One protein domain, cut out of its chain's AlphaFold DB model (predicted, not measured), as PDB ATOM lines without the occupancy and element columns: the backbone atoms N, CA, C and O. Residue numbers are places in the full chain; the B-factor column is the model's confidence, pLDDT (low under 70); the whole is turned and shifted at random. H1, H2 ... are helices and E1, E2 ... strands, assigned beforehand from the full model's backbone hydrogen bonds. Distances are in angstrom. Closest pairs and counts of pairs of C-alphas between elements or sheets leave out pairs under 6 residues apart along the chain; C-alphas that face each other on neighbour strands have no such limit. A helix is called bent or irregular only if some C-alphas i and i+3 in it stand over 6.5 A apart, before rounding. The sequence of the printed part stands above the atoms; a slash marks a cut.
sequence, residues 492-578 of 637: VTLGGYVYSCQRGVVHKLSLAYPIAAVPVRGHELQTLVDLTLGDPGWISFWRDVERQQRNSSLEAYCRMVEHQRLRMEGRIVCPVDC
ATOM      1  N   VAL A 492    -149.641 -19.635-168.318       88.94
ATOM      2  CA  VAL A 492    -149.236 -18.841-167.143       88.94
ATOM      3  C   VAL A 492    -147.861 -18.224-167.372       88.94
ATOM      4  O   VAL A 492    -146.991 -18.845-167.976       88.94
ATOM      5  N   THR A 493    -147.640 -16.987-166.927       90.75
ATOM      6  CA  THR A 493    -146.377 -16.266-167.141       90.75
ATOM      7  C   THR A 493    -145.525 -16.198-165.877       90.75
ATOM      8  O   THR A 493    -146.016 -15.864-164.803       90.75
ATOM      9  N   LEU A 494    -144.222 -16.476-166.003       92.50
ATOM     10  CA  LEU A 494    -143.234 -16.303-164.930       92.50
ATOM     11  C   LEU A 494    -141.846 -16.036-165.519       92.50
ATOM     12  O   LEU A 494    -141.429 -16.682-166.475       92.50
ATOM     13  N   GLY A 495    -141.124 -15.058-164.964       86.50
ATOM     14  CA  GLY A 495    -139.707 -14.834-165.282       86.50
ATOM     15  C   GLY A 495    -139.387 -14.535-166.755       86.50
ATOM     16  O   GLY A 495    -138.293 -14.854-167.206       86.50
ATOM     17  N   GLY A 496    -140.319 -13.950-167.518       91.25
ATOM     18  CA  GLY A 496    -140.133 -13.698-168.957       91.25
ATOM     19  C   GLY A 496    -140.458 -14.894-169.862       91.25
ATOM     20  O   GLY A 496    -140.171 -14.852-171.058       91.25
ATOM     21  N   TYR A 497    -141.083 -15.936-169.313       95.25
ATOM     22  CA  TYR A 497    -141.561 -17.101-170.047       95.25
ATOM     23  C   TYR A 497    -143.079 -17.244-169.921       95.25
ATOM     24  O   TYR A 497    -143.676 -16.828-168.928       95.25
ATOM     25  N   VAL A 498    -143.691 -17.851-170.937       95.19
ATOM     26  CA  VAL A 498    -145.056 -18.387-170.898       95.19
ATOM     27  C   VAL A 498    -144.948 -19.894-170.739       95.19
ATOM     28  O   VAL A 498    -144.258 -20.541-171.523       95.19
ATOM     29  N   TYR A 499    -145.634 -20.449-169.753       95.19
ATOM     30  CA  TYR A 499    -145.713 -21.876-169.504       95.19
ATOM     31  C   TYR A 499    -147.065 -22.409-169.968       95.19
ATOM     32  O   TYR A 499    -148.090 -21.770-169.737       95.19
ATOM     33  N   SER A 500    -147.061 -23.570-170.620       94.25
ATOM     34  CA  SER A 500    -148.259 -24.306-171.033       94.25
ATOM     35  C   SER A 500    -148.122 -25.789-170.686       94.25
ATOM     36  O   SER A 500    -147.010 -26.299-170.520       94.25
ATOM     37  N   CYS A 501    -149.246 -26.491-170.552       89.94
ATOM     38  CA  CYS A 501    -149.270 -27.939-170.359       89.94
ATOM     39  C   CYS A 501    -149.887 -28.613-171.582       89.94
ATOM     40  O   CYS A 501    -151.023 -28.324-171.938       89.94
ATOM     41  N   GLN A 502    -149.150 -29.537-172.200       85.44
ATOM     42  CA  GLN A 502    -149.646 -30.342-173.314       85.44
ATOM     43  C   GLN A 502    -149.317 -31.812-173.077       85.44
ATOM     44  O   GLN A 502    -148.152 -32.188-172.932       85.44
ATOM     45  N   ARG A 503    -150.358 -32.650-173.030       82.44
ATOM     46  CA  ARG A 503    -150.285 -34.091-172.726       82.44
ATOM     47  C   ARG A 503    -149.533 -34.393-171.422       82.44
ATOM     48  O   ARG A 503    -148.748 -35.333-171.350       82.44
ATOM     49  N   GLY A 504    -149.727 -33.552-170.408       79.62
ATOM     50  CA  GLY A 504    -149.081 -33.671-169.104       79.62
ATOM     51  C   GLY A 504    -147.623 -33.209-169.082       79.62
ATOM     52  O   GLY A 504    -146.967 -33.322-168.048       79.62
ATOM     53  N   VAL A 505    -147.086 -32.684-170.187       84.12
ATOM     54  CA  VAL A 505    -145.726 -32.136-170.251       84.12
ATOM     55  C   VAL A 505    -145.791 -30.615-170.183       84.12
ATOM     56  O   VAL A 505    -146.453 -29.967-170.996       84.12
ATOM     57  N   VAL A 506    -145.071 -30.046-169.216       90.81
ATOM     58  CA  VAL A 506    -144.903 -28.598-169.088       90.81
ATOM     59  C   VAL A 506    -143.944 -28.117-170.168       90.81
ATOM     60  O   VAL A 506    -142.847 -28.655-170.305       90.81
ATOM     61  N   HIS A 507    -144.340 -27.095-170.911       94.19
ATOM     62  CA  HIS A 507    -143.502 -26.403-171.879       94.19
ATOM     63  C   HIS A 507    -143.330 -24.949-171.455       94.19
ATOM     64  O   HIS A 507    -144.238 -24.370-170.867       94.19
ATOM     65  N   LYS A 508    -142.179 -24.356-171.767       96.25
ATOM     66  CA  LYS A 508    -141.917 -22.922-171.627       96.25
ATOM     67  C   LYS A 508    -141.650 -22.300-172.990       96.25
ATOM     68  O   LYS A 508    -140.959 -22.881-173.823       96.25
ATOM     69  N   LEU A 509    -142.131 -21.087-173.197       94.88
ATOM     70  CA  LEU A 509    -141.880 -20.269-174.376       94.88
ATOM     71  C   LEU A 509    -141.284 -18.938-173.923       94.88
ATOM     72  O   LEU A 509    -141.867 -18.249-173.089       94.88
ATOM     73  N   SER A 510    -140.116 -18.576-174.453       92.94
ATOM     74  CA  SER A 510    -139.482 -17.290-174.137       92.94
ATOM     75  C   SER A 510    -140.283 -16.140-174.743       92.94
ATOM     76  O   SER A 510    -140.494 -16.115-175.954       92.94
ATOM     77  N   LEU A 511    -140.676 -15.156-173.927       88.19
ATOM     78  CA  LEU A 511    -141.346 -13.943-174.415       88.19
ATOM     79  C   LEU A 511    -140.398 -13.040-175.212       88.19
ATOM     80  O   LEU A 511    -140.845 -12.304-176.087       88.19
ATOM     81  N   ALA A 512    -139.095 -13.099-174.927       84.75
ATOM     82  CA  ALA A 512    -138.090 -12.334-175.662       84.75
ATOM     83  C   ALA A 512    -137.809 -12.932-177.052       84.75
ATOM     84  O   ALA A 512    -137.489 -12.195-177.983       84.75
ATOM     85  N   TYR A 513    -137.939 -14.258-177.191       86.94
ATOM     86  CA  TYR A 513    -137.649 -14.996-178.423       86.94
ATOM     87  C   TYR A 513    -138.623 -16.179-178.590       86.94
ATOM     88  O   TYR A 513    -138.258 -17.320-178.286       86.94
ATOM     89  N   PRO A 514    -139.862 -15.940-179.063       83.12
ATOM     90  CA  PRO A 514    -140.901 -16.964-179.153       83.12
ATOM     91  C   PRO A 514    -140.694 -17.854-180.389       83.12
ATOM     92  O   PRO A 514    -141.463 -17.809-181.343       83.12
ATOM     93  N   ILE A 515    -139.605 -18.626-180.402       81.50
ATOM     94  CA  ILE A 515    -139.234 -19.486-181.537       81.50
ATOM     95  C   ILE A 515    -139.927 -20.847-181.431       81.50
ATOM     96  O   ILE A 515    -140.545 -21.302-182.387       81.50
ATOM     97  N   ALA A 516    -139.830 -21.498-180.271       86.06
ATOM     98  CA  ALA A 516    -140.454 -22.789-180.016       86.06
ATOM     99  C   ALA A 516    -140.670 -22.985-178.514       86.06
ATOM    100  O   ALA A 516    -139.875 -22.517-177.694       86.06
ATOM    101  N   ALA A 517    -141.744 -23.690-178.164       90.25
ATOM    102  CA  ALA A 517    -141.984 -24.118-176.799       90.25
ATOM    103  C   ALA A 517    -141.024 -25.270-176.461       90.25
ATOM    104  O   ALA A 517    -140.953 -26.265-177.183       90.25
ATOM    105  N   VAL A 518    -140.261 -25.127-175.380       92.00
ATOM    106  CA  VAL A 518    -139.267 -26.110-174.934       92.00
ATOM    107  C   VAL A 518    -139.834 -26.862-173.732       92.00
ATOM    108  O   VAL A 518    -140.318 -26.210-172.804       92.00
ATOM    109  N   PRO A 519    -139.793 -28.206-173.697       90.75
ATOM    110  CA  PRO A 519    -140.266 -28.957-172.542       90.75
ATOM    111  C   PRO A 519    -139.420 -28.645-171.300       90.75
ATOM    112  O   PRO A 519    -138.191 -28.677-171.344       90.75
ATOM    113  N   VAL A 520    -140.087 -28.377-170.181       86.50
ATOM    114  CA  VAL A 520    -139.482 -28.105-168.871       86.50
ATOM    115  C   VAL A 520    -139.344 -29.426-168.119       86.50
ATOM    116  O   VAL A 520    -140.326 -30.139-167.902       86.50
ATOM    117  N   ARG A 521    -138.114 -29.790-167.742       83.12
ATOM    118  CA  ARG A 521    -137.790 -31.081-167.109       83.12
ATOM    119  C   ARG A 521    -136.758 -30.913-165.992       83.12
ATOM    120  O   ARG A 521    -136.104 -29.875-165.896       83.12
ATOM    121  N   GLY A 522    -136.610 -31.951-165.167       79.69
ATOM    122  CA  GLY A 522    -135.578 -32.040-164.128       79.69
ATOM    123  C   GLY A 522    -135.570 -30.841-163.178       79.69
ATOM    124  O   GLY A 522    -136.624 -30.383-162.737       79.69
ATOM    125  N   HIS A 523    -134.376 -30.301-162.916       70.75
ATOM    126  CA  HIS A 523    -134.162 -29.153-162.028       70.75
ATOM    127  C   HIS A 523    -135.005 -27.931-162.403       70.75
ATOM    128  O   HIS A 523    -135.437 -27.177-161.536       70.75
ATOM    129  N   GLU A 524    -135.255 -27.714-163.693       75.94
ATOM    130  CA  GLU A 524    -136.032 -26.560-164.125       75.94
ATOM    131  C   GLU A 524    -137.512 -26.695-163.757       75.94
ATOM    132  O   GLU A 524    -138.134 -25.732-163.313       75.94
ATOM    133  N   LEU A 525    -138.060 -27.906-163.882       83.44
ATOM    134  CA  LEU A 525    -139.421 -28.189-163.441       83.44
ATOM    135  C   LEU A 525    -139.526 -28.075-161.920       83.44
ATOM    136  O   LEU A 525    -140.487 -27.496-161.433       83.44
ATOM    137  N   GLN A 526    -138.523 -28.568-161.189       71.06
ATOM    138  CA  GLN A 526    -138.463 -28.424-159.735       71.06
ATOM    139  C   GLN A 526    -138.435 -26.950-159.320       71.06
ATOM    140  O   GLN A 526    -139.230 -26.527-158.493       71.06
ATOM    141  N   THR A 527    -137.587 -26.145-159.963       78.00
ATOM    142  CA  THR A 527    -137.503 -24.701-159.699       78.00
ATOM    143  C   THR A 527    -138.839 -24.017-159.979       78.00
ATOM    144  O   THR A 527    -139.282 -23.175-159.204       78.00
ATOM    145  N   LEU A 528    -139.502 -24.382-161.079       84.75
ATOM    146  CA  LEU A 528    -140.825 -23.863-161.412       84.75
ATOM    147  C   LEU A 528    -141.855 -24.232-160.341       84.75
ATOM    148  O   LEU A 528    -142.631 -23.383-159.922       84.75
ATOM    149  N   VAL A 529    -141.847 -25.484-159.888       80.06
ATOM    150  CA  VAL A 529    -142.701 -25.968-158.803       80.06
ATOM    151  C   VAL A 529    -142.441 -25.171-157.522       80.06
ATOM    152  O   VAL A 529    -143.371 -24.578-156.985       80.06
ATOM    153  N   ASP A 530    -141.189 -25.052-157.086       78.38
ATOM    154  CA  ASP A 530    -140.806 -24.339-155.860       78.38
ATOM    155  C   ASP A 530    -141.211 -22.859-155.889       78.38
ATOM    156  O   ASP A 530    -141.662 -22.307-154.884       78.38
ATOM    157  N   LEU A 531    -141.099 -22.215-157.053       80.81
ATOM    158  CA  LEU A 531    -141.494 -20.819-157.241       80.81
ATOM    159  C   LEU A 531    -143.013 -20.614-157.258       80.81
ATOM    160  O   LEU A 531    -143.473 -19.505-156.995       80.81
ATOM    161  N   THR A 532    -143.786 -21.648-157.590       85.44
ATOM    162  CA  THR A 532    -145.230 -21.534-157.862       85.44
ATOM    163  C   THR A 532    -146.101 -22.259-156.840       85.44
ATOM    164  O   THR A 532    -147.307 -22.036-156.797       85.44
ATOM    165  N   LEU A 533    -145.485 -23.049-155.954       69.56
ATOM    166  CA  LEU A 533    -146.103 -23.795-154.853       69.56
ATOM    167  C   LEU A 533    -146.970 -22.931-153.928       69.56
ATOM    168  O   LEU A 533    -147.934 -23.420-153.345       69.56
ATOM    169  N   GLY A 534    -146.641 -21.644-153.810       68.56
ATOM    170  CA  GLY A 534    -147.385 -20.676-153.007       68.56
ATOM    171  C   GLY A 534    -148.223 -19.668-153.798       68.56
ATOM    172  O   GLY A 534    -148.799 -18.774-153.185       68.56
ATOM    173  N   ASP A 535    -148.279 -19.753-155.128       78.50
ATOM    174  CA  ASP A 535    -148.989 -18.771-155.953       78.50
ATOM    175  C   ASP A 535    -150.378 -19.301-156.368       78.50
ATOM    176  O   ASP A 535    -150.467 -20.241-157.167       78.50
ATOM    177  N   PRO A 536    -151.487 -18.695-155.889       71.50
ATOM    178  CA  PRO A 536    -152.841 -19.107-156.258       71.50
ATOM    179  C   PRO A 536    -153.102 -19.090-157.770       71.50
ATOM    180  O   PRO A 536    -153.927 -19.864-158.259       71.50
ATOM    181  N   GLY A 537    -152.394 -18.238-158.522       79.25
ATOM    182  CA  GLY A 537    -152.516 -18.139-159.977       79.25
ATOM    183  C   GLY A 537    -152.055 -19.391-160.730       79.25
ATOM    184  O   GLY A 537    -152.422 -19.570-161.890       79.25
ATOM    185  N   TRP A 538    -151.301 -20.280-160.078       87.69
ATOM    186  CA  TRP A 538    -150.738 -21.494-160.677       87.69
ATOM    187  C   TRP A 538    -151.539 -22.769-160.389       87.69
ATOM    188  O   TRP A 538    -151.258 -23.823-160.957       87.69
ATOM    189  N   ILE A 539    -152.566 -22.693-159.541       78.06
ATOM    190  CA  ILE A 539    -153.325 -23.870-159.095       78.06
ATOM    191  C   ILE A 539    -154.043 -24.562-160.259       78.06
ATOM    192  O   ILE A 539    -153.997 -25.786-160.382       78.06
ATOM    193  N   SER A 540    -154.713 -23.794-161.121       79.19
ATOM    194  CA  SER A 540    -155.440 -24.340-162.275       79.19
ATOM    195  C   SER A 540    -154.495 -25.011-163.273       79.19
ATOM    196  O   SER A 540    -154.823 -26.069-163.806       79.19
ATOM    197  N   PHE A 541    -153.302 -24.443-163.457       87.31
ATOM    198  CA  PHE A 541    -152.248 -24.995-164.300       87.31
ATOM    199  C   PHE A 541    -151.766 -26.357-163.788       87.31
ATOM    200  O   PHE A 541    -151.760 -27.329-164.541       87.31
ATOM    201  N   TRP A 542    -151.427 -26.465-162.499       85.62
ATOM    202  CA  TRP A 542    -150.963 -27.731-161.923       85.62
ATOM    203  C   TRP A 542    -152.051 -28.810-161.886       85.62
ATOM    204  O   TRP A 542    -151.753 -29.973-162.160       85.62
ATOM    205  N   ARG A 543    -153.316 -28.435-161.651       78.44
ATOM    206  CA  ARG A 543    -154.460 -29.356-161.779       78.44
ATOM    207  C   ARG A 543    -154.606 -29.917-163.192       78.44
ATOM    208  O   ARG A 543    -154.955 -31.082-163.364       78.44
ATOM    209  N   ASP A 544    -154.346 -29.109-164.215       79.00
ATOM    210  CA  ASP A 544    -154.438 -29.579-165.596       79.00
ATOM    211  C   ASP A 544    -153.255 -30.487-165.975       79.00
ATOM    212  O   ASP A 544    -153.439 -31.510-166.638       79.00
ATOM    213  N   VAL A 545    -152.060 -30.204-165.443       78.00
ATOM    214  CA  VAL A 545    -150.900 -31.110-165.523       78.00
ATOM    215  C   VAL A 545    -151.216 -32.477-164.895       78.00
ATOM    216  O   VAL A 545    -150.874 -33.504-165.485       78.00
ATOM    217  N   GLU A 546    -151.898 -32.512-163.744       74.62
ATOM    218  CA  GLU A 546    -152.340 -33.745-163.067       74.62
ATOM    219  C   GLU A 546    -153.292 -34.567-163.921       74.62
ATOM    220  O   GLU A 546    -153.034 -35.741-164.212       74.62
ATOM    221  N   ARG A 547    -154.380 -33.919-164.355       72.12
ATOM    222  CA  ARG A 547    -155.450 -34.544-165.130       72.12
ATOM    223  C   ARG A 547    -154.894 -35.241-166.368       72.12
ATOM    224  O   ARG A 547    -155.351 -36.323-166.735       72.12
ATOM    225  N   GLN A 548    -153.885 -34.640-166.994       73.31
ATOM    226  CA  GLN A 548    -153.260 -35.177-168.195       73.31
ATOM    227  C   GLN A 548    -152.211 -36.278-167.917       73.31
ATOM    228  O   GLN A 548    -151.938 -37.068-168.818       73.31
ATOM    229  N   GLN A 549    -151.635 -36.380-166.707       66.75
ATOM    230  CA  GLN A 549    -150.594 -37.372-166.372       66.75
ATOM    231  C   GLN A 549    -151.111 -38.703-165.803       66.75
ATOM    232  O   GLN A 549    -150.365 -39.679-165.844       66.75
ATOM    233  N   ARG A 550    -152.344 -38.767-165.278       56.69
ATOM    234  CA  ARG A 550    -152.960 -39.990-164.702       56.69
ATOM    235  C   ARG A 550    -152.095 -40.741-163.658       56.69
ATOM    236  O   ARG A 550    -152.287 -41.936-163.467       56.69
ATOM    237  N   ASN A 551    -151.159 -40.064-162.985       51.84
ATOM    238  CA  ASN A 551    -150.265 -40.649-161.975       51.84
ATOM    239  C   ASN A 551    -150.517 -40.017-160.591       51.84
ATOM    240  O   ASN A 551    -150.392 -38.805-160.431       51.84
ATOM    241  N   SER A 552    -150.798 -40.860-159.590       45.69
ATOM    242  CA  SER A 552    -151.299 -40.556-158.229       45.69
ATOM    243  C   SER A 552    -150.361 -39.776-157.294       45.69
ATOM    244  O   SER A 552    -150.597 -39.658-156.097       45.69
ATOM    245  N   SER A 553    -149.260 -39.242-157.803       54.00
ATOM    246  CA  SER A 553    -148.280 -38.510-157.001       54.00
ATOM    247  C   SER A 553    -148.419 -37.006-157.040       54.00
ATOM    248  O   SER A 553    -147.850 -36.323-156.190       54.00
ATOM    249  N   LEU A 554    -149.142 -36.482-158.032       51.69
ATOM    250  CA  LEU A 554    -149.502 -35.073-158.033       51.69
ATOM    251  C   LEU A 554    -150.593 -34.788-156.995       51.69
ATOM    252  O   LEU A 554    -150.686 -33.666-156.528       51.69
ATOM    253  N   GLU A 555    -151.308 -35.805-156.519       52.34
ATOM    254  CA  GLU A 555    -152.272 -35.674-155.427       52.34
ATOM    255  C   GLU A 555    -151.586 -35.272-154.107       52.34
ATOM    256  O   GLU A 555    -152.107 -34.482-153.321       52.34
ATOM    257  N   ALA A 556    -150.373 -35.780-153.852       54.94
ATOM    258  CA  ALA A 556    -149.546 -35.334-152.728       54.94
ATOM    259  C   ALA A 556    -149.102 -33.868-152.898       54.94
ATOM    260  O   ALA A 556    -149.072 -33.109-151.931       54.94
ATOM    261  N   TYR A 557    -148.829 -33.456-154.137       61.09
ATOM    262  CA  TYR A 557    -148.493 -32.078-154.477       61.09
ATOM    263  C   TYR A 557    -149.695 -31.131-154.331       61.09
ATOM    264  O   TYR A 557    -149.582 -30.098-153.680       61.09
ATOM    265  N   CYS A 558    -150.867 -31.499-154.849       56.53
ATOM    266  CA  CYS A 558    -152.111 -30.746-154.709       56.53
ATOM    267  C   CYS A 558    -152.507 -30.592-153.234       56.53
ATOM    268  O   CYS A 558    -152.897 -29.500-152.823       56.53
ATOM    269  N   ARG A 559    -152.323 -31.639-152.414       62.56
ATOM    270  CA  ARG A 559    -152.495 -31.564-150.952       62.56
ATOM    271  C   ARG A 559    -151.532 -30.575-150.301       62.56
ATOM    272  O   ARG A 559    -151.968 -29.745-149.512       62.56
ATOM    273  N   MET A 560    -150.253 -30.611-150.670       63.25
ATOM    274  CA  MET A 560    -149.238 -29.681-150.164       63.25
ATOM    275  C   MET A 560    -149.540 -28.221-150.544       63.25
ATOM    276  O   MET A 560    -149.479 -27.337-149.690       63.25
ATOM    277  N   VAL A 561    -149.937 -27.968-151.795       60.44
ATOM    278  CA  VAL A 561    -150.337 -26.634-152.280       60.44
ATOM    279  C   VAL A 561    -151.559 -26.118-151.516       60.44
ATOM    280  O   VAL A 561    -151.569 -24.978-151.050       60.44
ATOM    281  N   GLU A 562    -152.578 -26.959-151.333       68.69
ATOM    282  CA  GLU A 562    -153.791 -26.592-150.600       68.69
ATOM    283  C   GLU A 562    -153.504 -26.329-149.114       68.69
ATOM    284  O   GLU A 562    -153.977 -25.342-148.547       68.69
ATOM    285  N   HIS A 563    -152.654 -27.145-148.489       70.38
ATOM    286  CA  HIS A 563    -152.200 -26.932-147.118       70.38
ATOM    287  C   HIS A 563    -151.476 -25.588-146.962       70.38
ATOM    288  O   HIS A 563    -151.749 -24.810-146.043       70.38
ATOM    289  N   GLN A 564    -150.574 -25.269-147.889       67.50
ATOM    290  CA  GLN A 564    -149.815 -24.025-147.863       67.50
ATOM    291  C   GLN A 564    -150.705 -22.799-148.125       67.50
ATOM    292  O   GLN A 564    -150.515 -21.764-147.479       67.50
ATOM    293  N   ARG A 565    -151.728 -22.928-148.981       74.88
ATOM    294  CA  ARG A 565    -152.778 -21.917-149.175       74.88
ATOM    295  C   ARG A 565    -153.530 -21.644-147.876       74.88
ATOM    296  O   ARG A 565    -153.585 -20.499-147.427       74.88
ATOM    297  N   LEU A 566    -154.055 -22.690-147.233       69.94
ATOM    298  CA  LEU A 566    -154.781 -22.573-145.966       69.94
ATOM    299  C   LEU A 566    -153.915 -21.925-144.873       69.94
ATOM    300  O   LEU A 566    -154.426 -21.147-144.063       69.94
ATOM    301  N   ARG A 567    -152.604 -22.204-144.865       76.31
ATOM    302  CA  ARG A 567    -151.638 -21.581-143.950       76.31
ATOM    303  C   ARG A 567    -151.440 -20.095-144.246       76.31
ATOM    304  O   ARG A 567    -151.469 -19.289-143.320       76.31
ATOM    305  N   MET A 568    -151.235 -19.717-145.510       66.81
ATOM    306  CA  MET A 568    -151.039 -18.312-145.901       66.81
ATOM    307  C   MET A 568    -152.291 -17.460-145.694       66.81
ATOM    308  O   MET A 568    -152.186 -16.291-145.335       66.81
ATOM    309  N   GLU A 569    -153.473 -18.054-145.838       75.06
ATOM    310  CA  GLU A 569    -154.750 -17.413-145.513       75.06
ATOM    311  C   GLU A 569    -155.018 -17.320-144.002       75.06
ATOM    312  O   GLU A 569    -156.040 -16.771-143.591       75.06
ATOM    313  N   GLY A 570    -154.135 -17.871-143.161       81.19
ATOM    314  CA  GLY A 570    -154.303 -17.912-141.708       81.19
ATOM    315  C   GLY A 570    -155.452 -18.810-141.242       81.19
ATOM    316  O   GLY A 570    -155.854 -18.727-140.082       81.19
ATOM    317  N   ARG A 571    -155.993 -19.664-142.124       70.94
ATOM    318  CA  ARG A 571    -157.068 -20.617-141.798       70.94
ATOM    319  C   ARG A 571    -156.555 -21.815-141.008       70.94
ATOM    320  O   ARG A 571    -157.311 -22.405-140.243       70.94
ATOM    321  N   ILE A 572    -155.279 -22.154-141.175       69.19
ATOM    322  CA  ILE A 572    -154.570 -23.127-140.345       69.19
ATOM    323  C   ILE A 572    -153.263 -22.518-139.835       69.19
ATOM    324  O   ILE A 572    -152.609 -21.736-140.523       69.19
ATOM    325  N   VAL A 573    -152.873 -22.888-138.615       76.31
ATOM    326  CA  VAL A 573    -151.565 -22.549-138.049       76.31
ATOM    327  C   VAL A 573    -150.751 -23.829-137.998       76.31
ATOM    328  O   VAL A 573    -151.051 -24.744-137.234       76.31
ATOM    329  N   CYS A 574    -149.730 -23.897-138.841       75.00
ATOM    330  CA  CYS A 574    -148.869 -25.065-138.926       75.00
ATOM    331  C   CYS A 574    -147.787 -24.991-137.839       75.00
ATOM    332  O   CYS A 574    -147.172 -23.930-137.672       75.00
ATOM    333  N   PRO A 575    -147.522 -26.086-137.110       70.75
ATOM    334  CA  PRO A 575    -146.360 -26.152-136.237       70.75
ATOM    335  C   PRO A 575    -145.063 -26.102-137.069       70.75
ATOM    336  O   PRO A 575    -145.075 -26.310-138.285       70.75
ATOM    337  N   VAL A 576    -143.940 -25.786-136.416       62.50
ATOM    338  CA  VAL A 576    -142.628 -25.576-137.071       62.50
ATOM    339  C   VAL A 576    -142.146 -26.826-137.830       62.50
ATOM    340  O   VAL A 576    -141.382 -26.715-138.780       62.50
ATOM    341  N   ASP A 577    -142.639 -28.000-137.447       57.25
ATOM    342  CA  ASP A 577    -142.334 -29.331-137.974       57.25
ATOM    343  C   ASP A 577    -143.456 -29.919-138.850       57.25
ATOM    344  O   ASP A 577    -143.533 -31.128-139.057       57.25
ATOM    345  N   CYS A 578    -144.352 -29.081-139.382       71.06
ATOM    346  CA  CYS A 578    -145.450 -29.547-140.221       71.06
ATOM    347  C   CYS A 578    -144.950 -30.254-141.496       71.06
ATOM    348  O   CYS A 578    -144.394 -29.620-142.395       71.06
TER     349      CYS A 578
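What this domain is: This is residues 492 to 578 of the 637 residues of an uncharacterized protein of Fusarium sp. AF-8 (UniProt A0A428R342). A small three-stranded sheet at one end is covered by H2, and H3 folds back along H2 beyond it, with sheet, H2 and H3 following one another along the longest axis. H1 only grazes the sheet and is near H2; the last residues, 569 to 578, trail past H3. The printed part has 87 residues, in the order E1 E2 E3 H1 H2 H3; the sheet, E1 - E2 - E3, is antiparallel and the class mixed. It is only just compact, close to loose, with a radius of gyration of the C-alphas of 14.3 A and spans of 46 by 28 by 21 A.

How they stand to each other: E1, residues 492 to 494, E2, 497 to 502, and E3, 505 to 510, form a meander, each strand the antiparallel neighbour of the one before. N 492 and O 499 are 3.0 A apart, and N 500 and O 507 2.9 A, within hydrogen-bond range. Residues 507 to 508 of E3 also pair with 518 to 519, antiparallel. H1, residues 522 to 532, only grazes the sheet. H2, residues 536 to 549, is on the sheet at a height of 9.0 A, over E2 and, only just, with 3 C-alphas, over E1; its closest C-alphas to E2 are Val 545 and Cys 501, 6.0 A. The two layers are H2 and the sheet. H1 and H2 are close but not clearly touching: C-alphas 532 and 538 are closest, 6.2 A. H3, residues 554 to 568, touches H2 in a helical hairpin, opposite ways at a shallow tilt of 12 degrees; the C-alphas of Glu 546 and Leu 554 are closest, 5.9 A. H3 is apart from H1 and the strands. Every O i to N i+4 pair is within hydrogen-bond range in H1 and H3; in H2, 8 of 10. H2 is irregular: C-alphas 537 and 540 are 7.2 A apart.

Where its parts are: E1 begins at C-alpha 492 (-149.236, -18.841, -167.143) and is 6.9 A long; E2 is 15.9 A and E3 16.6 A. H1 is 15.6 A, H2 21.0 A and H3 20.7 A, ending at C-alpha 568 (-151.039, -18.312, -145.901).

The domain as a whole: The farthest C-alphas, Ile 515 and Pro 575, are 46.3 A apart. The printed part has no cut. The link E3 to H1, 11 residues, is long; the others are tight. Mean pLDDT of the printed part is 77.3; 22 residues are under 70, among them 549 to 562.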